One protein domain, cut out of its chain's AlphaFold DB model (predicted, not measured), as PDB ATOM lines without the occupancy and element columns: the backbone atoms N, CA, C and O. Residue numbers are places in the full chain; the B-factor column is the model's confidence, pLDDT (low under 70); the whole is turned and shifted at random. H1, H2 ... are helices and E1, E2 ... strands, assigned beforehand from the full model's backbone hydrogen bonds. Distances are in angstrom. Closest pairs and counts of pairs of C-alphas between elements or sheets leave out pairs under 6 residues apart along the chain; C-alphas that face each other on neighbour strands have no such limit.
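Overview. This is residues 39 to 227 of the 228 residues of an uncharacterized protein of Bacillus sp. AFS001701 (UniProt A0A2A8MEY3). A twisted sheet of six strands, E1 to E6, forms the middle layer, with helices over both faces. H2 crosses one face and H3 runs along the strands of that face; on the other, H5 packs on the sheet, folds back into H6, and has H1 at one end. The 189 printed residues include six named helices and six named strands, in the order H1 E1 H2 H3 E2 E3 E4 E5 E6 H4 H5 H6; the class is mixed, and the sheet runs E1 E2 E3 E4 E5 E6, all antiparallel. The whole is compact, with a radius of gyration of the C-alphas of 15.4 A and spans of 42 by 37 by 35 A.

Arrangement. H1, residues 39 to 49, touches H5, residues 190 to 206, at Thr 43 and Met 190, the closest C-alphas at 6.2 A, with a steep tilt of 40 degrees, opposite ways; H5 does so with residues 190 to 197 alone. E1, residues 53 to 55, is an edge strand beside E2, residues 97 to 106, with N 53 and O 102 3.0 A apart. E2, E3 (109 to 122), E4 (128 to 136), E5 (141 to 150) and E6 (156 to 163) form a meander, each strand the antiparallel neighbour of the one before; N and O within hydrogen-bond range include N 99 and O 116, 3.0 A; N 117 and O 133, 2.9 A; N 130 and O 148, 2.8 A; N 147 and O 160, 2.8 A. H2, residues 60 to 73, runs across the strands at a height over the sheet of 9.0 A; its Ile 66 and Gly 115 of E3 have C-alphas 6.5 A apart, their closest. H3, residues 78 to 86, is on the same face, along the strands at 23 degrees to E5 on the local plane. H5 is on the opposite face, at a height of 8.3 A. H5 and H6, residues 208 to 225, form a helical hairpin and touch at Ala 204 and Gly 211, closest C-alphas 3.7 A apart. H4, residues 184 to 187, and H6 only graze the sheet. Every O i to N i+4 pair is within hydrogen-bond range in H1 and H2, against 4 of 5 in H3, 11 of 13 in H5 and 12 of 14 in H6; H4 is too short.

Along the chain. H1 begins at C-alpha 39 (126.963, -35.157, -7.941). H2 is 20.0 A long, E3 34.5 A, E4 26.6 A, E5 26.9 A and H5 25.2 A. H6, 24.8 A, ends at C-alpha 225 (110.916, -39.118, -13.081).

Size, cuts and confidence. The C-alphas farthest apart, of Asp 49 and Lys 86, are 45.4 A apart. The printed part has no cut, and the link E6 to H4 is long, 20 residues. pLDDT is under 70 at residues 154 to 155, 166 to 188 and 210 to 227.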
ATOM      1  N   GLU A  39     128.192 -35.457  -7.201       71.38
ATOM      2  CA  GLU A  39     126.963 -35.157  -7.941       71.38
ATOM      3  C   GLU A  39     126.114 -34.083  -7.246       71.38
ATOM      4  O   GLU A  39     125.687 -33.144  -7.910       71.38
ATOM      5  N   PHE A  40     125.939 -34.130  -5.919       76.62
ATOM      6  CA  PHE A  40     125.207 -33.083  -5.191       76.62
ATOM      7  C   PHE A  40     125.892 -31.714  -5.307       76.62
ATOM      8  O   PHE A  40     125.246 -30.713  -5.624       76.62
ATOM      9  N   LEU A  41     127.218 -31.670  -5.125       80.12
ATOM     10  CA  LEU A  41     128.000 -30.440  -5.297       80.12
ATOM     11  C   LEU A  41     127.955 -29.931  -6.741       80.12
ATOM     12  O   LEU A  41     127.849 -28.729  -6.973       80.12
ATOM     13  N   LYS A  42     127.982 -30.835  -7.722       81.81
ATOM     14  CA  LYS A  42     127.820 -30.494  -9.136       81.81
ATOM     15  C   LYS A  42     126.448 -29.884  -9.416       81.81
ATOM     16  O   LYS A  42     126.400 -28.880 -10.114       81.81
ATOM     17  N   THR A  43     125.361 -30.409  -8.847       79.31
ATOM     18  CA  THR A  43     124.021 -29.810  -8.993       79.31
ATOM     19  C   THR A  43     123.952 -28.409  -8.378       79.31
ATOM     20  O   THR A  43     123.375 -27.505  -8.981       79.31
ATOM     21  N   ILE A  44     124.580 -28.191  -7.214       84.19
ATOM     22  CA  ILE A  44     124.686 -26.848  -6.616       84.19
ATOM     23  C   ILE A  44     125.452 -25.901  -7.544       84.19
ATOM     24  O   ILE A  44     124.989 -24.791  -7.794       84.19
ATOM     25  N   ASN A  45     126.586 -26.343  -8.090       85.56
ATOM     26  CA  ASN A  45     127.384 -25.532  -9.009       85.56
ATOM     27  C   ASN A  45     126.628 -25.225 -10.310       85.56
ATOM     28  O   ASN A  45     126.684 -24.100 -10.786       85.56
ATOM     29  N   GLN A  46     125.853 -26.171 -10.844       84.44
ATOM     30  CA  GLN A  46     125.010 -25.936 -12.020       84.44
ATOM     31  C   GLN A  46     123.924 -24.878 -11.766       84.44
ATOM     32  O   GLN A  46     123.649 -24.061 -12.644       84.44
ATOM     33  N   LEU A  47     123.318 -24.852 -10.570       86.19
ATOM     34  CA  LEU A  47     122.422 -23.757 -10.180       86.19
ATOM     35  C   LEU A  47     123.171 -22.427 -10.055       86.19
ATOM     36  O   LEU A  47     122.667 -21.409 -10.531       86.19
ATOM     37  N   ALA A  48     124.371 -22.437  -9.471       88.88
ATOM     38  CA  ALA A  48     125.206 -21.245  -9.350       88.88
ATOM     39  C   ALA A  48     125.572 -20.664 -10.724       88.88
ATOM     40  O   ALA A  48     125.410 -19.461 -10.935       88.88
ATOM     41  N   ASP A  49     125.950 -21.511 -11.683       88.81
ATOM     42  CA  ASP A  49     126.230 -21.128 -13.072       88.81
ATOM     43  C   ASP A  49     124.989 -20.542 -13.771       88.81
ATOM     44  O   ASP A  49     125.096 -19.634 -14.598       88.81
ATOM     45  N   ALA A  50     123.787 -21.004 -13.406       85.81
ATOM     46  CA  ALA A  50     122.514 -20.448 -13.878       85.81
ATOM     47  C   ALA A  50     122.108 -19.129 -13.177       85.81
ATOM     48  O   ALA A  50     121.111 -18.494 -13.560       85.81
ATOM     49  N   GLY A  51     122.893 -18.694 -12.186       88.56
ATOM     50  CA  GLY A  51     122.707 -17.469 -11.411       88.56
ATOM     51  C   GLY A  51     121.922 -17.647 -10.110       88.56
ATOM     52  O   GLY A  51     121.536 -16.640  -9.518       88.56
ATOM     53  N   THR A  52     121.666 -18.880  -9.671       92.62
ATOM     54  CA  THR A  52     120.947 -19.197  -8.431       92.62
ATOM     55  C   THR A  52     121.924 -19.574  -7.320       92.62
ATOM     56  O   THR A  52     122.713 -20.500  -7.472       92.62
ATOM     57  N   THR A  53     121.843 -18.922  -6.161       93.69
ATOM     58  CA  THR A  53     122.648 -19.305  -4.988       93.69
ATOM     59  C   THR A  53     121.836 -20.157  -4.024       93.69
ATOM     60  O   THR A  53     120.675 -19.845  -3.765       93.69
ATOM     61  N   THR A  54     122.468 -21.171  -3.435       93.06
ATOM     62  CA  THR A  54     121.844 -22.087  -2.471       93.06
ATOM     63  C   THR A  54     122.474 -21.911  -1.095       93.06
ATOM     64  O   THR A  54     123.688 -22.040  -0.956       93.06
ATOM     65  N   ASP A  55     121.650 -21.681  -0.078       93.94
ATOM     66  CA  ASP A  55     122.042 -21.695   1.327       93.94
ATOM     67  C   ASP A  55     121.402 -22.888   2.049       93.94
ATOM     68  O   ASP A  55     120.180 -22.996   2.159       93.94
ATOM     69  N   LEU A  56     122.253 -23.798   2.524       90.88
ATOM     70  CA  LEU A  56     121.872 -24.986   3.294       90.88
ATOM     71  C   LEU A  56     121.969 -24.757   4.814       90.88
ATOM     72  O   LEU A  56     121.557 -25.618   5.588       90.88
ATOM     73  N   ASN A  57     122.525 -23.621   5.246       91.19
ATOM     74  CA  ASN A  57     122.758 -23.254   6.643       91.19
ATOM     75  C   ASN A  57     121.937 -22.015   7.022       91.19
ATOM     76  O   ASN A  57     122.455 -21.068   7.615       91.19
ATOM     77  N   VAL A  58     120.645 -22.060   6.699       94.31
ATOM     78  CA  VAL A  58     119.685 -20.972   6.931       94.31
ATOM     79  C   VAL A  58     119.699 -20.531   8.393       94.31
ATOM     80  O   VAL A  58     119.626 -21.367   9.302       94.31
ATOM     81  N   ASP A  59     119.753 -19.225   8.644       95.50
ATOM     82  CA  ASP A  59     119.838 -18.705  10.005       95.50
ATOM     83  C   ASP A  59     118.513 -18.842  10.789       95.50
ATOM     84  O   ASP A  59     117.422 -19.007  10.240       95.50
ATOM     85  N   LYS A  60     118.582 -18.754  12.123       95.19
ATOM     86  CA  LYS A  60     117.404 -18.932  12.997       95.19
ATOM     87  C   LYS A  60     116.306 -17.885  12.796       95.19
ATOM     88  O   LYS A  60     115.168 -18.130  13.195       95.19
ATOM     89  N   LYS A  61     116.637 -16.688  12.313       96.19
ATOM     90  CA  LYS A  61     115.650 -15.634  12.062       96.19
ATOM     91  C   LYS A  61     114.866 -15.984  10.802       96.19
ATOM     92  O   LYS A  61     113.642 -15.988  10.846       96.19
ATOM     93  N   GLU A  62     115.557 -16.363   9.738       96.00
ATOM     94  CA  GLU A  62     114.937 -16.777   8.482       96.00
ATOM     95  C   GLU A  62     114.120 -18.062   8.633       96.00
ATOM     96  O   GLU A  62     113.007 -18.134   8.117       96.00
ATOM     97  N   GLN A  63     114.604 -19.036   9.414       96.44
ATOM     98  CA  GLN A  63     113.823 -20.229   9.775       96.44
ATOM     99  C   GLN A  63     112.484 -19.852  10.425       96.44
ATOM    100  O   GLN A  63     111.441 -20.369  10.038       96.44
ATOM    101  N   LYS A  64     112.482 -18.895  11.363       96.56
ATOM    102  CA  LYS A  64     111.247 -18.420  12.011       96.56
ATOM    103  C   LYS A  64     110.305 -17.712  11.043       96.56
ATOM    104  O   LYS A  64     109.089 -17.858  11.170       96.56
ATOM    105  N   ASP A  65     110.844 -16.929  10.113       96.38
ATOM    106  CA  ASP A  65     110.042 -16.253   9.091       96.38
ATOM    107  C   ASP A  65     109.378 -17.285   8.163       96.38
ATOM    108  O   ASP A  65     108.171 -17.207   7.916       96.38
ATOM    109  N   ILE A  66     110.127 -18.316   7.755       97.38
ATOM    110  CA  ILE A  66     109.615 -19.477   7.016       97.38
ATOM    111  C   ILE A  66     108.515 -20.185   7.819       97.38
ATOM    112  O   ILE A  66     107.397 -20.334   7.324       97.38
ATOM    113  N   ASP A  67     108.774 -20.551   9.075       97.19
ATOM    114  CA  ASP A  67     107.815 -21.257   9.937       97.19
ATOM    115  C   ASP A  67     106.514 -20.475  10.136       97.19
ATOM    116  O   ASP A  67     105.419 -21.045  10.193       97.19
ATOM    117  N   LYS A  68     106.591 -19.145  10.220       97.19
ATOM    118  CA  LYS A  68     105.406 -18.286  10.327       97.19
ATOM    119  C   LYS A  68     104.516 -18.396   9.087       97.19
ATOM    120  O   LYS A  68     103.288 -18.452   9.213       97.19
ATOM    121  N   ILE A  69     105.113 -18.444   7.901       97.00
ATOM    122  CA  ILE A  69     104.377 -18.595   6.642       97.00
ATOM    123  C   ILE A  69     103.814 -20.020   6.537       97.00
ATOM    124  O   ILE A  69     102.614 -20.188   6.308       97.00
ATOM    125  N   VAL A  70     104.637 -21.039   6.817       96.75
ATOM    126  CA  VAL A  70     104.226 -22.457   6.833       96.75
ATOM    127  C   VAL A  70     103.051 -22.675   7.779       96.75
ATOM    128  O   VAL A  70     102.023 -23.200   7.367       96.75
ATOM    129  N   SER A  71     103.145 -22.208   9.024       96.19
ATOM    130  CA  SER A  71     102.088 -22.379  10.032       96.19
ATOM    131  C   SER A  71     100.774 -21.683   9.664       96.19
ATOM    132  O   SER A  71      99.704 -22.071  10.140       96.19
ATOM    133  N   THR A  72     100.827 -20.656   8.811       95.69
ATOM    134  CA  THR A  72      99.624 -20.026   8.263       95.69
ATOM    135  C   THR A  72      98.966 -20.945   7.240       95.69
ATOM    136  O   THR A  72      97.762 -21.182   7.352       95.69
ATOM    137  N   LYS A  73      99.742 -21.530   6.319       94.06
ATOM    138  CA  LYS A  73      99.237 -22.479   5.313       94.06
ATOM    139  C   LYS A  73      98.796 -23.815   5.919       94.06
ATOM    140  O   LYS A  73      97.778 -24.359   5.507       94.06
ATOM    141  N   ASP A  74      99.471 -24.290   6.965       95.50
ATOM    142  CA  ASP A  74      99.107 -25.501   7.719       95.50
ATOM    143  C   ASP A  74      97.665 -25.457   8.253       95.50
ATOM    144  O   ASP A  74      97.055 -26.498   8.496       95.50
ATOM    145  N   LYS A  75      97.088 -24.261   8.446       96.06
ATOM    146  CA  LYS A  75      95.686 -24.116   8.867       96.06
ATOM    147  C   LYS A  75      94.710 -24.616   7.806       96.06
ATOM    148  O   LYS A  75      93.668 -25.144   8.188       96.06
ATOM    149  N   GLU A  76      95.045 -24.474   6.524       93.94
ATOM    150  CA  GLU A  76      94.234 -24.977   5.407       93.94
ATOM    151  C   GLU A  76      94.250 -26.511   5.354       93.94
ATOM    152  O   GLU A  76      93.218 -27.120   5.096       93.94
ATOM    153  N   PHE A  77      95.382 -27.136   5.702       93.75
ATOM    154  CA  PHE A  77      95.586 -28.595   5.667       93.75
ATOM    155  C   PHE A  77      95.594 -29.248   7.056       93.75
ATOM    156  O   PHE A  77      96.193 -30.301   7.300       93.75
ATOM    157  N   LYS A  78      94.948 -28.597   8.028       94.50
ATOM    158  CA  LYS A  78      94.978 -29.009   9.437       94.50
ATOM    159  C   LYS A  78      94.388 -30.402   9.648       94.50
ATOM    160  O   LYS A  78      94.784 -31.091  10.588       94.50
ATOM    161  N   THR A  79      93.416 -30.800   8.833       94.25
ATOM    162  CA  THR A  79      92.753 -32.105   8.949       94.25
ATOM    163  C   THR A  79      93.702 -33.231   8.554       94.25
ATOM    164  O   THR A  79      93.801 -34.224   9.275       94.25
ATOM    165  N   GLU A  80      94.445 -33.038   7.472       92.94
ATOM    166  CA  GLU A  80      95.420 -33.965   6.907       92.94
ATOM    167  C   GLU A  80      96.663 -34.067   7.791       92.94
ATOM    168  O   GLU A  80      97.145 -35.160   8.066       92.94
ATOM    169  N   ILE A  81      97.142 -32.952   8.349       93.44
ATOM    170  CA  ILE A  81      98.226 -32.992   9.347       93.44
ATOM    171  C   ILE A  81      97.763 -33.742  10.608       93.44
ATOM    172  O   ILE A  81      98.498 -34.545  11.176       93.44
ATOM    173  N   LYS A  82      96.519 -33.521  11.059       94.25
ATOM    174  CA  LYS A  82      95.972 -34.226  12.230       94.25
ATOM    175  C   LYS A  82      95.748 -35.716  11.986       94.25
ATOM    176  O   LYS A  82      95.809 -36.477  12.953       94.25
ATOM    177  N   SER A  83      95.443 -36.141  10.759       94.38
ATOM    178  CA  SER A  83      95.252 -37.566  10.466       94.38
ATOM    179  C   SER A  83      96.550 -38.346  10.650       94.38
ATOM    180  O   SER A  83      96.499 -39.430  11.220       94.38
ATOM    181  N   LEU A  84      97.709 -37.752  10.339       94.00
ATOM    182  CA  LEU A  84      99.016 -38.352  10.633       94.00
ATOM    183  C   LEU A  84      99.159 -38.730  12.113       94.00
ATOM    184  O   LEU A  84      99.504 -39.866  12.431       94.00
ATOM    185  N   GLY A  85      98.810 -37.818  13.025       92.81
ATOM    186  CA  GLY A  85      98.854 -38.090  14.465       92.81
ATOM    187  C   GLY A  85      97.917 -39.224  14.896       92.81
ATOM    188  O   GLY A  85      98.286 -40.050  15.729       92.81
ATOM    189  N   LYS A  86      96.721 -39.311  14.298       94.69
ATOM    190  CA  LYS A  86      95.770 -40.413  14.549       94.69
ATOM    191  C   LYS A  86      96.279 -41.754  14.021       94.69
ATOM    192  O   LYS A  86      95.978 -42.790  14.601       94.69
ATOM    193  N   GLU A  87      97.045 -41.726  12.938       93.62
ATOM    194  CA  GLU A  87      97.684 -42.894  12.330       93.62
ATOM    195  C   GLU A  87      98.993 -43.300  13.035       93.62
ATOM    196  O   GLU A  87      99.612 -44.293  12.656       93.62
ATOM    197  N   GLY A  88      99.410 -42.568  14.075       94.88
ATOM    198  CA  GLY A  88     100.575 -42.889  14.902       94.88
ATOM    199  C   GLY A  88     101.879 -42.206  14.485       94.88
ATOM    200  O   GLY A  88     102.908 -42.456  15.108       94.88
ATOM    201  N   TYR A  89     101.856 -41.328  13.480       94.62
ATOM    202  CA  TYR A  89     103.015 -40.518  13.107       94.62
ATOM    203  C   TYR A  89     103.252 -39.402  14.132       94.62
ATOM    204  O   TYR A  89     102.323 -38.702  14.540       94.62
ATOM    205  N   LYS A  90     104.512 -39.194  14.515       94.94
ATOM    206  CA  LYS A  90     104.937 -38.142  15.448       94.94
ATOM    207  C   LYS A  90     105.907 -37.196  14.760       94.94
ATOM    208  O   LYS A  90     106.821 -37.665  14.096       94.94
ATOM    209  N   ALA A  91     105.711 -35.890  14.918       93.88
ATOM    210  CA  ALA A  91     106.641 -34.897  14.384       93.88
ATOM    211  C   ALA A  91     108.048 -35.106  14.967       93.88
ATOM    212  O   ALA A  91     108.172 -35.375  16.163       93.88
ATOM    213  N   GLU A  92     109.075 -34.939  14.137       92.31
ATOM    214  CA  GLU A  92     110.485 -35.034  14.521       92.31
ATOM    215  C   GLU A  92     111.227 -33.738  14.169       92.31
ATOM    216  O   GLU A  92     111.913 -33.669  13.147       92.31
ATOM    217  N   PRO A  93     111.112 -32.690  15.009       90.06
ATOM    218  CA  PRO A  93     111.670 -31.376  14.703       90.06
ATOM    219  C   PRO A  93     113.194 -31.368  14.551       90.06
ATOM    220  O   PRO A  93     113.751 -30.461  13.940       90.06
ATOM    221  N   THR A  94     113.903 -32.357  15.110       87.06
ATOM    222  CA  THR A  94     115.366 -32.441  14.968       87.06
ATOM    223  C   THR A  94     115.795 -32.859  13.559       87.06
ATOM    224  O   THR A  94     116.899 -32.525  13.114       87.06
ATOM    225  N   ALA A  95     114.906 -33.539  12.829       85.56
ATOM    226  CA  ALA A  95     115.106 -33.917  11.438       85.56
ATOM    227  C   ALA A  95     114.710 -32.803  10.459       85.56
ATOM    228  O   ALA A  95     115.053 -32.907   9.282       85.56
ATOM    229  N   ASP A  96     114.042 -31.741  10.920       89.62
ATOM    230  CA  ASP A  96     113.579 -30.654  10.060       89.62
ATOM    231  C   ASP A  96     114.753 -29.939   9.380       89.62
ATOM    232  O   ASP A  96     115.853 -29.792   9.938       89.62
ATOM    233  N   LYS A  97     114.539 -29.527   8.128       91.25
ATOM    234  CA  LYS A  97     115.562 -28.897   7.286       91.25
ATOM    235  C   LYS A  97     115.006 -27.690   6.553       91.25
ATOM    236  O   LYS A  97     113.863 -27.696   6.100       91.25
ATOM    237  N   TYR A  98     115.869 -26.691   6.416       94.56
ATOM    238  CA  TYR A  98     115.575 -25.426   5.764       94.56
ATOM    239  C   TYR A  98     116.626 -25.150   4.705       94.56
ATOM    240  O   TYR A  98     117.810 -25.401   4.927       94.56
ATOM    241  N   ILE A  99     116.182 -24.642   3.563       95.00
ATOM    242  CA  ILE A  99     117.050 -24.250   2.456       95.00
ATOM    243  C   ILE A  99     116.538 -22.932   1.914       95.00
ATOM    244  O   ILE A  99     115.325 -22.728   1.826       95.00
ATOM    245  N   ILE A 100     117.453 -22.056   1.527       96.44
ATOM    246  CA  ILE A 100     117.120 -20.845   0.791       96.44
ATOM    247  C   ILE A 100     117.785 -20.898  -0.575       96.44
ATOM    248  O   ILE A 100     118.988 -21.110  -0.692       96.44
ATOM    249  N   PHE A 101     116.999 -20.649  -1.613       95.31
ATOM    250  CA  PHE A 101     117.500 -20.359  -2.946       95.31
ATOM    251  C   PHE A 101     117.306 -18.873  -3.229       95.31
ATOM    252  O   PHE A 101     116.218 -18.343  -3.014       95.31
ATOM    253  N   SER A 102     118.333 -18.189  -3.727       95.88
ATOM    254  CA  SER A 102     118.200 -16.805  -4.204       95.88
ATOM    255  C   SER A 102     118.334 -16.758  -5.717       95.88
ATOM    256  O   SER A 102     119.166 -17.469  -6.280       95.88
ATOM    257  N   ASN A 103     117.527 -15.913  -6.362       93.69
ATOM    258  CA  ASN A 103     117.442 -15.786  -7.818       93.69
ATOM    259  C   ASN A 103     117.155 -17.134  -8.511       93.69
ATOM    260  O   ASN A 103     117.825 -17.526  -9.470       93.69
ATOM    261  N   LEU A 104     116.184 -17.879  -7.979       90.88
ATOM    262  CA  LEU A 104     115.795 -19.188  -8.496       90.88
ATOM    263  C   LEU A 104     114.889 -19.033  -9.713       90.88
ATOM    264  O   LEU A 104     113.844 -18.389  -9.640       90.88
ATOM    265  N   LYS A 105     115.273 -19.656 -10.826       85.31
ATOM    266  CA  LYS A 105     114.458 -19.713 -12.040       85.31
ATOM    267  C   LYS A 105     113.745 -21.053 -12.114       85.31
ATOM    268  O   LYS A 105     114.403 -22.089 -12.142       85.31
ATOM    269  N   ASP A 106     112.425 -21.022 -12.193       78.69
ATOM    270  CA  ASP A 106     111.593 -22.211 -12.350       78.69
ATOM    271  C   ASP A 106     110.414 -21.899 -13.281       78.69
ATOM    272  O   ASP A 106     109.727 -20.894 -13.110       78.69
ATOM    273  N   ASN A 107     110.217 -22.725 -14.314       72.81
ATOM    274  CA  ASN A 107     109.129 -22.598 -15.301       72.81
ATOM    275  C   ASN A 107     108.929 -21.183 -15.881       72.81
ATOM    276  O   ASN A 107     107.808 -20.716 -16.061       72.81
ATOM    277  N   GLY A 108     110.027 -20.477 -16.167       77.12
ATOM    278  CA  GLY A 108     109.988 -19.116 -16.717       77.12
ATOM    279  C   GLY A 108     109.698 -18.011 -15.693       77.12
ATOM    280  O   GLY A 108     109.747 -16.835 -16.047       77.12
ATOM    281  N   ILE A 109     109.466 -18.357 -14.425       84.12
ATOM    282  CA  ILE A 109     109.355 -17.412 -13.313       84.12
ATOM    283  C   ILE A 109     110.721 -17.301 -12.638       84.12
ATOM    284  O   ILE A 109     111.402 -18.296 -12.400       84.12
ATOM    285  N   THR A 110     111.139 -16.072 -12.336       89.19
ATOM    286  CA  THR A 110     112.333 -15.817 -11.522       89.19
ATOM    287  C   THR A 110     111.897 -15.372 -10.137       89.19
ATOM    288  O   THR A 110     111.336 -14.290  -9.973       89.19
ATOM    289  N   TYR A 111     112.169 -16.210  -9.147       91.94
ATOM    290  CA  TYR A 111     111.943 -15.921  -7.744       91.94
ATOM    291  C   TYR A 111     113.190 -15.285  -7.141       91.94
ATOM    292  O   TYR A 111     114.280 -15.854  -7.186       91.94
ATOM    293  N   GLU A 112     113.031 -14.110  -6.535       95.69
ATOM    294  CA  GLU A 112     114.150 -13.414  -5.893       95.69
ATOM    295  C   GLU A 112     114.705 -14.222  -4.718       95.69
ATOM    296  O   GLU A 112     115.920 -14.353  -4.577       95.69
ATOM    297  N   LYS A 113     113.813 -14.800  -3.906       96.25
ATOM    298  CA  LYS A 113     114.182 -15.596  -2.741       96.25
ATOM    299  C   LYS A 113     113.118 -16.643  -2.438       96.25
ATOM    300  O   LYS A 113     111.961 -16.303  -2.198       96.25
ATOM    301  N   VAL A 114     113.528 -17.906  -2.423       96.19
ATOM    302  CA  VAL A 114     112.665 -19.054  -2.150       96.19
ATOM    303  C   VAL A 114     113.147 -19.769  -0.903       96.19
ATOM    304  O   VAL A 114     114.279 -20.241  -0.861       96.19
ATOM    305  N   GLY A 115     112.280 -19.857   0.099       96.75
ATOM    306  CA  GLY A 115     112.500 -20.658   1.296       96.75
ATOM    307  C   GLY A 115     111.858 -22.028   1.133       96.75
ATOM    308  O   GLY A 115     110.723 -22.132   0.667       96.75
ATOM    309  N   VAL A 116     112.564 -23.076   1.537       95.44
ATOM    310  CA  VAL A 116     112.046 -24.444   1.574       95.44
ATOM    311  C   VAL A 116     112.120 -24.948   2.999       95.44
ATOM    312  O   VAL A 116     113.201 -24.980   3.578       95.44
ATOM    313  N   ALA A 117     110.984 -25.367   3.547       95.94
ATOM    314  CA  ALA A 117     110.916 -26.104   4.803       95.94
ATOM    315  C   ALA A 117     110.577 -27.560   4.508       95.94
ATOM    316  O   ALA A 117     109.606 -27.839   3.804       95.94
ATOM    317  N   THR A 118     111.351 -28.488   5.063       93.50
ATOM    318  CA  THR A 118     110.995 -29.907   5.091       93.50
ATOM    319  C   THR A 118     110.858 -30.358   6.534       93.50
ATOM    320  O   THR A 118     111.834 -30.311   7.279       93.50
ATOM    321  N   ASN A 119     109.659 -30.800   6.914       93.44
ATOM    322  CA  ASN A 119     109.383 -31.375   8.225       93.44
ATOM    323  C   ASN A 119     109.121 -32.875   8.114       93.44
ATOM    324  O   ASN A 119     108.446 -33.323   7.179       93.44
ATOM    325  N   PHE A 120     109.583 -33.643   9.096       90.81
ATOM    326  CA  PHE A 120     109.379 -35.091   9.128       90.81
ATOM    327  C   PHE A 120     108.444 -35.522  10.254       90.81
ATOM    328  O   PHE A 120     108.432 -34.962  11.348       90.81
ATOM    329  N   TYR A 121     107.670 -36.568   9.979       92.62
ATOM    330  CA  TYR A 121     106.855 -37.268  10.956       92.62
ATOM    331  C   TYR A 121     107.186 -38.754  10.893       92.62
ATOM    332  O   TYR A 121     107.120 -39.361   9.828       92.62
ATOM    333  N   ILE A 122     107.525 -39.358  12.024       90.44
ATOM    334  CA  ILE A 122     107.978 -40.745  12.105       90.44
ATOM    335  C   ILE A 122     106.914 -41.561  12.829       90.44
ATOM    336  O   ILE A 122     106.490 -41.210  13.932       90.44
ATOM    337  N   LYS A 123     106.480 -42.657  12.209       90.88
ATOM    338  CA  LYS A 123     105.635 -43.671  12.855       90.88
ATOM    339  C   LYS A 123     106.469 -44.881  13.270       90.88
ATOM    340  O   LYS A 123     106.291 -45.411  14.363       90.88
ATOM    341  N   SER A 124     107.416 -45.280  12.425       85.31
ATOM    342  CA  SER A 124     108.381 -46.347  12.690       85.31
ATOM    343  C   SER A 124     109.677 -46.093  11.911       85.31
ATOM    344  O   SER A 124     109.751 -45.184  11.088       85.31
ATOM    345  N   ASN A 125     110.688 -46.948  12.087       75.25
ATOM    346  CA  ASN A 125     111.938 -46.901  11.309       75.25
ATOM    347  C   ASN A 125     111.763 -47.266   9.820       75.25
ATOM    348  O   ASN A 125     112.754 -47.508   9.136       75.25
ATOM    349  N   LYS A 126     110.527 -47.406   9.337       76.25
ATOM    350  CA  LYS A 126     110.188 -47.749   7.951       76.25
ATOM    351  C   LYS A 126     108.977 -46.978   7.422       76.25
ATOM    352  O   LYS A 126     108.786 -46.941   6.214       76.25
ATOM    353  N   GLU A 127     108.186 -46.359   8.300       85.00
ATOM    354  CA  GLU A 127     107.053 -45.509   7.936       85.00
ATOM    355  C   GLU A 127     107.318 -44.065   8.362       85.00
ATOM    356  O   GLU A 127     107.378 -43.750   9.558       85.00
ATOM    357  N   ILE A 128     107.431 -43.178   7.376       88.25
ATOM    358  CA  ILE A 128     107.613 -41.740   7.589       88.25
ATOM    359  C   ILE A 128     106.605 -40.944   6.773       88.25
ATOM    360  O   ILE A 128     106.111 -41.400   5.750       88.25
ATOM    361  N   ALA A 129     106.316 -39.727   7.204       89.31
ATOM    362  CA  ALA A 129     105.691 -38.721   6.372       89.31
ATOM    363  C   ALA A 129     106.613 -37.506   6.285       89.31
ATOM    364  O   ALA A 129     107.230 -37.114   7.274       89.31
ATOM    365  N   SER A 130     106.706 -36.911   5.104       89.94
ATOM    366  CA  SER A 130     107.455 -35.684   4.863       89.94
ATOM    367  C   SER A 130     106.497 -34.596   4.406       89.94
ATOM    368  O   SER A 130     105.740 -34.790   3.451       89.94
ATOM    369  N   LYS A 131     106.552 -33.448   5.075       92.19
ATOM    370  CA  LYS A 131     105.913 -32.214   4.631       92.19
ATOM    371  C   LYS A 131     106.981 -31.326   4.012       92.19
ATOM    372  O   LYS A 131     107.898 -30.942   4.728       92.19
ATOM    373  N   GLN A 132     106.868 -30.985   2.735       92.50
ATOM    374  CA  GLN A 132     107.764 -30.038   2.076       92.50
ATOM    375  C   GLN A 132     106.974 -28.820   1.601       92.50
ATOM    376  O   GLN A 132     105.963 -28.955   0.913       92.50
ATOM    377  N   VAL A 133     107.434 -27.628   1.970       93.94
ATOM    378  CA  VAL A 133     106.766 -26.363   1.655       93.94
ATOM    379  C   VAL A 133     107.759 -25.414   1.008       93.94
ATOM    380  O   VAL A 133     108.800 -25.127   1.593       93.94
ATOM    381  N   TRP A 134     107.418 -24.922  -0.180       94.75
ATOM    382  CA  TRP A 134     108.188 -23.933  -0.930       94.75
ATOM    383  C   TRP A 134     107.496 -22.581  -0.852       94.75
ATOM    384  O   TRP A 134     106.280 -22.485  -1.039       94.75
ATOM    385  N   ILE A 135     108.267 -21.539  -0.580       95.69
ATOM    386  CA  ILE A 135     107.751 -20.233  -0.185       95.69
ATOM    387  C   ILE A 135     108.473 -19.155  -0.973       95.69
ATOM    388  O   ILE A 135     109.696 -19.075  -0.907       95.69
ATOM    389  N   ASP A 136     107.726 -18.291  -1.652       95.88
ATOM    390  CA  ASP A 136     108.255 -17.019  -2.131       95.88
ATOM    391  C   ASP A 136     108.411 -16.103  -0.913       95.88
ATOM    392  O   ASP A 136     107.432 -15.601  -0.353       95.88
ATOM    393  N   MET A 137     109.650 -15.911  -0.461       95.25
ATOM    394  CA  MET A 137     109.938 -15.111   0.732       95.25
ATOM    395  C   MET A 137     109.753 -13.609   0.490       95.25
ATOM    396  O   MET A 137     109.671 -12.848   1.452       95.25
ATOM    397  N   LYS A 138     109.686 -13.160  -0.769       94.50
ATOM    398  CA  LYS A 138     109.430 -11.755  -1.104       94.50
ATOM    399  C   LYS A 138     107.949 -11.429  -0.975       94.50
ATOM    400  O   LYS A 138     107.600 -10.383  -0.429       94.50
ATOM    401  N   THR A 139     107.079 -12.310  -1.469       95.50
ATOM    402  CA  THR A 139     105.621 -12.115  -1.391       95.50
ATOM    403  C   THR A 139     104.994 -12.727  -0.138       95.50
ATOM    404  O   THR A 139     103.847 -12.420   0.177       95.50
ATOM    405  N   ASN A 140     105.754 -13.520   0.626       95.44
ATOM    406  CA  ASN A 140     105.288 -14.320   1.764       95.44
ATOM    407  C   ASN A 140     104.198 -15.330   1.383       95.44
ATOM    408  O   ASN A 140     103.287 -15.608   2.169       95.44
ATOM    409  N   GLU A 141     104.278 -15.882   0.177       94.25
ATOM    410  CA  GLU A 141     103.287 -16.818  -0.338       94.25
ATOM    411  C   GLU A 141     103.861 -18.223  -0.456       94.25
ATOM    412  O   GLU A 141     104.982 -18.429  -0.917       94.25
ATOM    413  N   VAL A 142     103.056 -19.216  -0.088       93.62
ATOM    414  CA  VAL A 142     103.385 -20.611  -0.374       93.62
ATOM    415  C   VAL A 142     103.196 -20.858  -1.869       93.62
ATOM    416  O   VAL A 142     102.087 -20.733  -2.387       93.62
ATOM    417  N   ILE A 143     104.286 -21.216  -2.543       91.50
ATOM    418  CA  ILE A 143     104.307 -21.610  -3.954       91.50
ATOM    419  C   ILE A 143     103.881 -23.073  -4.068       91.50
ATOM    420  O   ILE A 143     103.111 -23.423  -4.956       91.50
ATOM    421  N   ARG A 144     104.350 -23.920  -3.145       88.56
ATOM    422  CA  ARG A 144     104.088 -25.358  -3.167       88.56
ATOM    423  C   ARG A 144     103.989 -25.937  -1.768       88.56
ATOM    424  O   ARG A 144     104.710 -25.519  -0.866       88.56
ATOM    425  N   TYR A 145     103.113 -26.916  -1.605       88.94
ATOM    426  CA  TYR A 145     102.928 -27.645  -0.361       88.94
ATOM    427  C   TYR A 145     102.657 -29.109  -0.682       88.94
ATOM    428  O   TYR A 145     101.620 -29.433  -1.257       88.94
ATOM    429  N   ASP A 146     103.556 -29.989  -0.265       88.06
ATOM    430  CA  ASP A 146     103.388 -31.431  -0.387       88.06
ATOM    431  C   ASP A 146     103.439 -32.087   0.987       88.06
ATOM    432  O   ASP A 146     104.320 -31.810   1.801       88.06
ATOM    433  N   LEU A 147     102.505 -32.999   1.226       86.44
ATOM    434  CA  LEU A 147     102.517 -33.911   2.356       86.44
ATOM    435  C   LEU A 147     102.460 -35.329   1.814       86.44
ATOM    436  O   LEU A 147     101.435 -35.752   1.281       86.44
ATOM    437  N   VAL A 148     103.549 -36.069   1.965       86.06
ATOM    438  CA  VAL A 148     103.696 -37.416   1.409       86.06
ATOM    439  C   VAL A 148     103.968 -38.390   2.543       86.06
ATOM    440  O   VAL A 148     104.802 -38.119   3.401       86.06
ATOM    441  N   LYS A 149     103.271 -39.527   2.552       84.38
ATOM    442  CA  LYS A 149     103.607 -40.679   3.401       84.38
ATOM    443  C   LYS A 149     104.461 -41.645   2.605       84.38
ATOM    444  O   LYS A 149     104.192 -41.837   1.427       84.38
ATOM    445  N   ILE A 150     105.415 -42.284   3.253       81.06
ATOM    446  CA  ILE A 150     106.209 -43.392   2.737       81.06
ATOM    447  C   ILE A 150     105.949 -44.568   3.677       81.06
ATOM    448  O   ILE A 150     106.228 -44.476   4.873       81.06
ATOM    449  N   ASN A 151     105.370 -45.640   3.141       77.94
ATOM    450  CA  ASN A 151     105.038 -46.850   3.889       77.94
ATOM    451  C   ASN A 151     106.231 -47.817   3.926       77.94
ATOM    452  O   ASN A 151     107.214 -47.648   3.203       77.94
ATOM    453  N   GLU A 152     106.119 -48.887   4.718       75.69
ATOM    454  CA  GLU A 152     107.205 -49.862   4.910       75.69
ATOM    455  C   GLU A 152     107.663 -50.569   3.633       75.69
ATOM    456  O   GLU A 152     108.818 -50.984   3.524       75.69
ATOM    457  N   ASP A 153     106.767 -50.721   2.662       70.62
ATOM    458  CA  ASP A 153     107.068 -51.310   1.360       70.62
ATOM    459  C   ASP A 153     107.766 -50.320   0.412       70.62
ATOM    460  O   ASP A 153     108.015 -50.645  -0.753       70.62
ATOM    461  N   GLY A 154     108.066 -49.109   0.885       66.25
ATOM    462  CA  GLY A 154     108.634 -48.011   0.114       66.25
ATOM    463  C   GLY A 154     107.634 -47.340  -0.822       66.25
ATOM    464  O   GLY A 154     108.047 -46.507  -1.622       66.25
ATOM    465  N   THR A 155     106.344 -47.706  -0.784       68.06
ATOM    466  CA  THR A 155     105.305 -46.978  -1.524       68.06
ATOM    467  C   THR A 155     105.096 -45.623  -0.893       68.06
ATOM    468  O   THR A 155     105.031 -45.508   0.330       68.06
ATOM    469  N   SER A 156     104.970 -44.595  -1.725       72.56
ATOM    470  CA  SER A 156     104.585 -43.282  -1.248       72.56
ATOM    471  C   SER A 156     103.177 -42.908  -1.685       72.56
ATOM    472  O   SER A 156     102.741 -43.184  -2.805       72.56
ATOM    473  N   ASN A 157     102.465 -42.266  -0.766       74.00
ATOM    474  CA  ASN A 157     101.108 -41.789  -0.944       74.00
ATOM    475  C   ASN A 157     101.084 -40.284  -0.684       74.00
ATOM    476  O   ASN A 157     101.335 -39.838   0.438       74.00
ATOM    477  N   SER A 158     100.754 -39.505  -1.713       79.38
ATOM    478  CA  SER A 158     100.487 -38.075  -1.563       79.38
ATOM    479  C   SER A 158      99.190 -37.876  -0.775       79.38
ATOM    480  O   SER A 158      98.125 -38.314  -1.205       79.38
ATOM    481  N   VAL A 159      99.281 -37.212   0.374       82.06
ATOM    482  CA  VAL A 159      98.150 -36.846   1.245       82.06
ATOM    483  C   VAL A 159      97.605 -35.484   0.859       82.06
ATOM    484  O   VAL A 159      96.400 -35.302   0.740       82.06
ATOM    485  N   VAL A 160      98.516 -34.540   0.655       83.38
ATOM    486  CA  VAL A 160      98.228 -33.184   0.198       83.38
ATOM    487  C   VAL A 160      99.248 -32.864  -0.868       83.38
ATOM    488  O   VAL A 160     100.428 -33.163  -0.695       83.38
ATOM    489  N   SER A 161      98.789 -32.252  -1.947       84.94
ATOM    490  CA  SER A 161      99.673 -31.637  -2.915       84.94
ATOM    491  C   SER A 161      99.005 -30.384  -3.453       84.94
ATOM    492  O   SER A 161      97.840 -30.409  -3.853       84.94
ATOM    493  N   PHE A 162      99.728 -29.281  -3.374       84.12
ATOM    494  CA  PHE A 162      99.317 -27.964  -3.823       84.12
ATOM    495  C   PHE A 162     100.494 -27.319  -4.540       84.12
ATOM    496  O   PHE A 162     101.600 -27.286  -4.003       84.12
ATOM    497  N   ASP A 163     100.227 -26.753  -5.710       84.50
ATOM    498  CA  ASP A 163     101.176 -25.977  -6.495       84.50
ATOM    499  C   ASP A 163     100.437 -24.762  -7.071       84.50
ATOM    500  O   ASP A 163      99.431 -24.905  -7.771       84.50
ATOM    501  N   LYS A 164     100.914 -23.560  -6.732       80.12
ATOM    502  CA  LYS A 164     100.308 -22.279  -7.115       80.12
ATOM    503  C   LYS A 164     100.309 -22.066  -8.631       80.12
ATOM    504  O   LYS A 164      99.428 -21.373  -9.136       80.12
ATOM    505  N   ASN A 165     101.276 -22.645  -9.340       73.19
ATOM    506  CA  ASN A 165     101.451 -22.471 -10.780       73.19
ATOM    507  C   ASN A 165     101.015 -23.694 -11.587       73.19
ATOM    508  O   ASN A 165     101.171 -23.696 -12.808       73.19
ATOM    509  N   SER A 166     100.452 -24.722 -10.946       64.62
ATOM    510  CA  SER A 166      99.843 -25.819 -11.687       64.62
ATOM    511  C   SER A 166      98.613 -25.293 -12.422       64.62
ATOM    512  O   SER A 166      97.564 -25.040 -11.828       64.62
ATOM    513  N   THR A 167      98.707 -25.173 -13.745       47.91
ATOM    514  CA  THR A 167      97.520 -25.264 -14.592       47.91
ATOM    515  C   THR A 167      96.856 -26.611 -14.304       47.91
ATOM    516  O   THR A 167      97.547 -27.612 -14.113       47.91
ATOM    517  N   ASN A 168      95.525 -26.639 -14.186       38.91
ATOM    518  CA  ASN A 168      94.731 -27.864 -14.027       38.91
ATOM    519  C   ASN A 168      94.845 -28.732 -15.290       38.91
ATOM    520  O   ASN A 168      93.893 -28.864 -16.055       38.91
ATOM    521  N   ASP A 169      96.008 -29.319 -15.516       33.50
ATOM    522  CA  ASP A 169      96.199 -30.358 -16.500       33.50
ATOM    523  C   ASP A 169      95.987 -31.684 -15.779       33.50
ATOM    524  O   ASP A 169      96.836 -32.191 -15.047       33.50
ATOM    525  N   ASN A 170      94.803 -32.258 -15.999       34.28
ATOM    526  CA  ASN A 170      94.438 -33.640 -15.671       34.28
ATOM    527  C   ASN A 170      95.276 -34.672 -16.462       34.28
ATOM    528  O   ASN A 170      94.805 -35.765 -16.780       34.28
ATOM    529  N   THR A 171      96.518 -34.347 -16.801       32.25
ATOM    530  CA  THR A 171      97.419 -35.179 -17.581       32.25
ATOM    531  C   THR A 171      98.372 -35.864 -16.616       32.25
ATOM    532  O   THR A 171      99.379 -35.315 -16.190       32.25
ATOM    533  N   SER A 172      97.990 -37.087 -16.247       34.59
ATOM    534  CA  SER A 172      98.900 -38.203 -15.981       34.59
ATOM    535  C   SER A 172     100.167 -37.842 -15.200       34.59
ATOM    536  O   SER A 172     101.248 -37.727 -15.773       34.59
ATOM    537  N   GLY A 173     100.039 -37.713 -13.875       35.53
ATOM    538  CA  GLY A 173     101.195 -37.595 -12.988       35.53
ATOM    539  C   GLY A 173     102.226 -38.686 -13.288       35.53
ATOM    540  O   GLY A 173     101.869 -39.857 -13.443       35.53
ATOM    541  N   ILE A 174     103.495 -38.286 -13.393       35.81
ATOM    542  CA  ILE A 174     104.599 -39.202 -13.657       35.81
ATOM    543  C   ILE A 174     104.674 -40.193 -12.494       35.81
ATOM    544  O   ILE A 174     105.015 -39.852 -11.365       35.81
ATOM    545  N   SER A 175     104.288 -41.430 -12.789       34.56
ATOM    546  CA  SER A 175     104.450 -42.585 -11.921       34.56
ATOM    547  C   SER A 175     105.850 -43.135 -12.153       34.56
ATOM    548  O   SER A 175     106.042 -44.013 -12.997       34.56
ATOM    549  N   THR A 176     106.832 -42.654 -11.401       36.72
ATOM    550  CA  THR A 176     108.029 -43.464 -11.176       36.72
ATOM    551  C   THR A 176     107.798 -44.387 -10.008       36.72
ATOM    552  O   THR A 176     106.995 -44.097  -9.123       36.72
ATOM    553  N   TYR A 177     108.430 -45.560 -10.070       37.66
ATOM    554  CA  TYR A 177     108.171 -46.685  -9.181       37.66
ATOM    555  C   TYR A 177     108.095 -46.197  -7.727       37.66
ATOM    556  O   TYR A 177     109.114 -45.887  -7.114       37.66
ATOM    557  N   LYS A 178     106.855 -46.112  -7.220       37.84
ATOM    558  CA  LYS A 178     106.460 -45.759  -5.851       37.84
ATOM    559  C   LYS A 178     106.448 -44.278  -5.426       37.84
ATOM    560  O   LYS A 178     106.076 -44.038  -4.278       37.84
ATOM    561  N   PHE A 179     106.702 -43.293  -6.295       38.78
ATOM    562  CA  PHE A 179     106.517 -41.865  -5.967       38.78
ATOM    563  C   PHE A 179     105.558 -41.133  -6.908       38.78
ATOM    564  O   PHE A 179     105.723 -41.160  -8.122       38.78
ATOM    565  N   LYS A 180     104.542 -40.468  -6.336       42.09
ATOM    566  CA  LYS A 180     103.611 -39.602  -7.072       42.09
ATOM    567  C   LYS A 180     103.684 -38.182  -6.512       42.09
ATOM    568  O   LYS A 180     102.980 -37.853  -5.561       42.09
ATOM    569  N   PHE A 181     104.544 -37.361  -7.108       42.12
ATOM    570  CA  PHE A 181     104.578 -35.917  -6.877       42.12
ATOM    571  C   PHE A 181     103.616 -35.247  -7.865       42.12
ATOM    572  O   PHE A 181     103.855 -35.276  -9.072       42.12
ATOM    573  N   ASN A 182     102.523 -34.651  -7.387       39.28
ATOM    574  CA  ASN A 182     101.707 -33.785  -8.242       39.28
ATOM    575  C   ASN A 182     102.397 -32.407  -8.284       39.28
ATOM    576  O   ASN A 182     102.310 -31.627  -7.351       39.28
ATOM    577  N   GLY A 183     103.185 -32.160  -9.330       42.03
ATOM    578  CA  GLY A 183     104.006 -30.947  -9.469       42.03
ATOM    579  C   GLY A 183     105.327 -31.273 -10.157       42.03
ATOM    580  O   GLY A 183     106.402 -31.072  -9.596       42.03
ATOM    581  N   VAL A 184     105.245 -31.890 -11.336       44.50
ATOM    582  CA  VAL A 184     106.382 -32.499 -12.047       44.50
ATOM    583  C   VAL A 184     107.560 -31.531 -12.204       44.50
ATOM    584  O   VAL A 184     108.703 -31.944 -12.058       44.50
ATOM    585  N   SER A 185     107.313 -30.240 -12.405       49.66
ATOM    586  CA  SER A 185     108.362 -29.282 -12.751       49.66
ATOM    587  C   SER A 185     109.357 -28.993 -11.621       49.66
ATOM    588  O   SER A 185     110.563 -29.071 -11.840       49.66
ATOM    589  N   PHE A 186     108.888 -28.738 -10.394       53.84
ATOM    590  CA  PHE A 186     109.796 -28.387  -9.295       53.84
ATOM    591  C   PHE A 186     110.548 -29.597  -8.732       53.84
ATOM    592  O   PHE A 186     111.738 -29.500  -8.437       53.84
ATOM    593  N   ALA A 187     109.882 -30.752  -8.626       53.28
ATOM    594  CA  ALA A 187     110.520 -31.999  -8.196       53.28
ATOM    595  C   ALA A 187     111.593 -32.459  -9.200       53.28
ATOM    596  O   ALA A 187     112.570 -33.082  -8.794       53.28
ATOM    597  N   CYS A 188     111.438 -32.081 -10.474       60.25
ATOM    598  CA  CYS A 188     112.408 -32.285 -11.546       60.25
ATOM    599  C   CYS A 188     113.376 -31.127 -11.784       60.25
ATOM    600  O   CYS A 188     114.247 -31.213 -12.650       60.25
ATOM    601  N   SER A 189     113.289 -30.066 -10.988       71.81
ATOM    602  CA  SER A 189     114.282 -29.002 -11.013       71.81
ATOM    603  C   SER A 189     115.527 -29.407 -10.218       71.81
ATOM    604  O   SER A 189     115.452 -30.122  -9.216       71.81
ATOM    605  N   MET A 190     116.688 -28.879 -10.606       78.19
ATOM    606  CA  MET A 190     117.926 -29.029  -9.827       78.19
ATOM    607  C   MET A 190     117.751 -28.572  -8.366       78.19
ATOM    608  O   MET A 190     118.315 -29.176  -7.455       78.19
ATOM    609  N   ALA A 191     116.914 -27.555  -8.127       83.75
ATOM    610  CA  ALA A 191     116.569 -27.098  -6.783       83.75
ATOM    611  C   ALA A 191     115.768 -28.152  -6.001       83.75
ATOM    612  O   ALA A 191     116.034 -28.367  -4.819       83.75
ATOM    613  N   GLY A 192     114.841 -28.856  -6.655       79.19
ATOM    614  CA  GLY A 192     114.106 -29.985  -6.081       79.19
ATOM    615  C   GLY A 192     115.021 -31.135  -5.671       79.19
ATOM    616  O   GLY A 192     114.906 -31.638  -4.552       79.19
ATOM    617  N   LEU A 193     115.988 -31.500  -6.520       79.38
ATOM    618  CA  LEU A 193     116.988 -32.526  -6.197       79.38
ATOM    619  C   LEU A 193     117.831 -32.133  -4.981       79.38
ATOM    620  O   LEU A 193     118.039 -32.952  -4.078       79.38
ATOM    621  N   ILE A 194     118.284 -30.878  -4.933       82.88
ATOM    622  CA  ILE A 194     119.035 -30.351  -3.794       82.88
ATOM    623  C   ILE A 194     118.179 -30.396  -2.531       82.88
ATOM    624  O   ILE A 194     118.643 -30.897  -1.508       82.88
ATOM    625  N   ALA A 195     116.928 -29.939  -2.606       84.25
ATOM    626  CA  ALA A 195     116.021 -29.922  -1.467       84.25
ATOM    627  C   ALA A 195     115.732 -31.319  -0.922       84.25
ATOM    628  O   ALA A 195     115.785 -31.536   0.288       84.25
ATOM    629  N   CYS A 196     115.497 -32.278  -1.813       80.06
ATOM    630  CA  CYS A 196     115.294 -33.676  -1.455       80.06
ATOM    631  C   CYS A 196     116.554 -34.241  -0.780       80.06
ATOM    632  O   CYS A 196     116.504 -34.701   0.360       80.06
ATOM    633  N   THR A 197     117.715 -34.123  -1.426       79.12
ATOM    634  CA  THR A 197     118.978 -34.675  -0.907       79.12
ATOM    635  C   THR A 197     119.355 -34.063   0.447       79.12
ATOM    636  O   THR A 197     119.688 -34.794   1.379       79.12
ATOM    637  N   ALA A 198     119.233 -32.741   0.592       81.19
ATOM    638  CA  ALA A 198     119.475 -32.019   1.841       81.19
ATOM    639  C   ALA A 198     118.519 -32.439   2.966       81.19
ATOM    640  O   ALA A 198     118.961 -32.682   4.092       81.19
ATOM    641  N   ALA A 199     117.227 -32.586   2.664       80.31
ATOM    642  CA  ALA A 199     116.237 -33.021   3.641       80.31
ATOM    643  C   ALA A 199     116.534 -34.430   4.178       80.31
ATOM    644  O   ALA A 199     116.583 -34.641   5.391       80.31
ATOM    645  N   PHE A 200     116.786 -35.394   3.290       77.62
ATOM    646  CA  PHE A 200     117.017 -36.782   3.699       77.62
ATOM    647  C   PHE A 200     118.419 -37.043   4.248       77.62
ATOM    648  O   PHE A 200     118.564 -37.905   5.116       77.62
ATOM    649  N   GLY A 201     119.427 -36.267   3.839       72.75
ATOM    650  CA  GLY A 201     120.728 -36.254   4.515       72.75
ATOM    651  C   GLY A 201     120.582 -35.855   5.986       72.75
ATOM    652  O   GLY A 201     121.161 -36.481   6.870       72.75
ATOM    653  N   GLY A 202     119.709 -34.883   6.260       71.38
ATOM    654  CA  GLY A 202     119.283 -34.522   7.606       71.38
ATOM    655  C   GLY A 202     118.581 -35.646   8.365       71.38
ATOM    656  O   GLY A 202     118.936 -35.947   9.505       71.38
ATOM    657  N   LEU A 203     117.607 -36.294   7.720       77.50
ATOM    658  CA  LEU A 203     116.871 -37.409   8.313       77.50
ATOM    659  C   LEU A 203     117.784 -38.597   8.645       77.50
ATOM    660  O   LEU A 203     117.561 -39.260   9.653       77.50
ATOM    661  N   ALA A 204     118.824 -38.855   7.849       75.88
ATOM    662  CA  ALA A 204     119.754 -39.962   8.078       75.88
ATOM    663  C   ALA A 204     120.540 -39.839   9.393       75.88
ATOM    664  O   ALA A 204     121.005 -40.845   9.916       75.88
ATOM    665  N   VAL A 205     120.654 -38.637   9.960       74.88
ATOM    666  CA  VAL A 205     121.273 -38.439  11.278       74.88
ATOM    667  C   VAL A 205     120.349 -38.913  12.407       74.88
ATOM    668  O   VAL A 205     120.823 -39.427  13.415       74.88
ATOM    669  N   VAL A 206     119.032 -38.764  12.236       76.69
ATOM    670  CA  VAL A 206     118.028 -39.070  13.271       76.69
ATOM    671  C   VAL A 206     117.483 -40.491  13.122       76.69
ATOM    672  O   VAL A 206     117.345 -41.222  14.100       76.69
ATOM    673  N   VAL A 207     117.217 -40.909  11.883       75.69
ATOM    674  CA  VAL A 207     116.751 -42.250  11.520       75.69
ATOM    675  C   VAL A 207     117.599 -42.774  10.354       75.69
ATOM    676  O   VAL A 207     117.175 -42.696   9.196       75.69
ATOM    677  N   PRO A 208     118.793 -43.338  10.630       72.31
ATOM    678  CA  PRO A 208     119.747 -43.740   9.593       72.31
ATOM    679  C   PRO A 208     119.162 -44.668   8.529       72.31
ATOM    680  O   PRO A 208     119.369 -44.454   7.336       72.31
ATOM    681  N   ALA A 209     118.364 -45.654   8.953       70.00
ATOM    682  CA  ALA A 209     117.769 -46.639   8.055       70.00
ATOM    683  C   ALA A 209     116.839 -46.006   7.004       70.00
ATOM    684  O   ALA A 209     116.900 -46.375   5.833       70.00
ATOM    685  N   VAL A 210     116.006 -45.038   7.399       67.75
ATOM    686  CA  VAL A 210     115.068 -44.382   6.474       67.75
ATOM    687  C   VAL A 210     115.759 -43.283   5.688       67.75
ATOM    688  O   VAL A 210     115.564 -43.189   4.479       67.75
ATOM    689  N   GLY A 211     116.586 -42.468   6.346       63.28
ATOM    690  CA  GLY A 211     117.273 -41.361   5.688       63.28
ATOM    691  C   GLY A 211     118.217 -41.821   4.578       63.28
ATOM    692  O   GLY A 211     118.280 -41.177   3.535       63.28
ATOM    693  N   ALA A 212     118.891 -42.966   4.741       64.56
ATOM    694  CA  ALA A 212     119.729 -43.538   3.687       64.56
ATOM    695  C   ALA A 212     118.919 -44.020   2.479       64.56
ATOM    696  O   ALA A 212     119.223 -43.661   1.341       64.56
ATOM    697  N   VAL A 213     117.854 -44.789   2.718       63.62
ATOM    698  CA  VAL A 213     117.007 -45.327   1.642       63.62
ATOM    699  C   VAL A 213     116.281 -44.206   0.905       63.62
ATOM    700  O   VAL A 213     116.224 -44.209  -0.323       63.62
ATOM    701  N   ALA A 214     115.756 -43.223   1.631       64.31
ATOM    702  CA  ALA A 214     115.013 -42.124   1.036       64.31
ATOM    703  C   ALA A 214     115.922 -41.089   0.352       64.31
ATOM    704  O   ALA A 214     115.546 -40.565  -0.694       64.31
ATOM    705  N   GLY A 215     117.145 -40.868   0.851       60.00
ATOM    706  CA  GLY A 215     118.151 -40.046   0.171       60.00
ATOM    707  C   GLY A 215     118.566 -40.625  -1.185       60.00
ATOM    708  O   GLY A 215     118.613 -39.904  -2.179       60.00
ATOM    709  N   LEU A 216     118.769 -41.945  -1.263       58.00
ATOM    710  CA  LEU A 216     118.973 -42.640  -2.541       58.00
ATOM    711  C   LEU A 216     117.710 -42.603  -3.414       58.00
ATOM    712  O   LEU A 216     117.792 -42.413  -4.628       58.00
ATOM    713  N   GLY A 217     116.540 -42.726  -2.783       59.69
ATOM    714  CA  GLY A 217     115.237 -42.590  -3.421       59.69
ATOM    715  C   GLY A 217     115.056 -41.250  -4.130       59.69
ATOM    716  O   GLY A 217     114.569 -41.245  -5.252       59.69
ATOM    717  N   CYS A 218     115.516 -40.137  -3.551       62.75
ATOM    718  CA  CYS A 218     115.493 -38.821  -4.200       62.75
ATOM    719  C   CYS A 218     116.268 -38.793  -5.516       62.75
ATOM    720  O   CYS A 218     115.745 -38.338  -6.529       62.75
ATOM    721  N   ALA A 219     117.505 -39.296  -5.512       55.56
ATOM    722  CA  ALA A 219     118.360 -39.287  -6.695       55.56
ATOM    723  C   ALA A 219     117.801 -40.191  -7.807       55.56
ATOM    724  O   ALA A 219     117.826 -39.837  -8.986       55.56
ATOM    725  N   ILE A 220     117.251 -41.350  -7.433       52.31
ATOM    726  CA  ILE A 220     116.650 -42.298  -8.379       52.31
ATOM    727  C   ILE A 220     115.304 -41.774  -8.895       52.31
ATOM    728  O   ILE A 220     115.056 -41.817 -10.098       52.31
ATOM    729  N   ALA A 221     114.446 -41.248  -8.020       53.56
ATOM    730  CA  ALA A 221     113.159 -40.671  -8.404       53.56
ATOM    731  C   ALA A 221     113.339 -39.474  -9.342       53.56
ATOM    732  O   ALA A 221     112.563 -39.336 -10.283       53.56
ATOM    733  N   PHE A 222     114.391 -38.676  -9.145       53.09
ATOM    734  CA  PHE A 222     114.776 -37.608 -10.061       53.09
ATOM    735  C   PHE A 222     115.232 -38.159 -11.417       53.09
ATOM    736  O   PHE A 222     114.659 -37.825 -12.449       53.09
ATOM    737  N   ASN A 223     116.204 -39.076 -11.427       49.69
ATOM    738  CA  ASN A 223     116.743 -39.630 -12.672       49.69
ATOM    739  C   ASN A 223     115.711 -40.387 -13.514       49.69
ATOM    740  O   ASN A 223     115.840 -40.409 -14.729       49.69
ATOM    741  N   VAL A 224     114.712 -41.022 -12.897       48.97
ATOM    742  CA  VAL A 224     113.669 -41.766 -13.624       48.97
ATOM    743  C   VAL A 224     112.442 -40.885 -13.897       48.97
ATOM    744  O   VAL A 224     111.733 -41.097 -14.876       48.97
ATOM    745  N   GLY A 225     112.142 -39.924 -13.017       40.81
ATOM    746  CA  GLY A 225     110.916 -39.118 -13.081       40.81
ATOM    747  C   GLY A 225     111.045 -37.885 -13.953       40.81
ATOM    748  O   GLY A 225     110.040 -37.347 -14.401       40.81
ATOM    749  N   CYS A 226     112.280 -37.479 -14.220       47.84
ATOM    750  CA  CYS A 226     112.615 -36.237 -14.898       47.84
ATOM    751  C   CYS A 226     113.389 -36.483 -16.199       47.84
ATOM    752  O   CYS A 226     113.918 -35.549 -16.790       47.84
ATOM    753  N   SER A 227     113.469 -37.744 -16.644       32.84
ATOM    754  CA  SER A 227     114.135 -38.172 -17.880       32.84
ATOM    755  C   SER A 227     113.249 -38.068 -19.132       32.84
ATOM    756  O   SER A 227     113.380 -38.906 -20.027       32.84
TER     757      SER A 227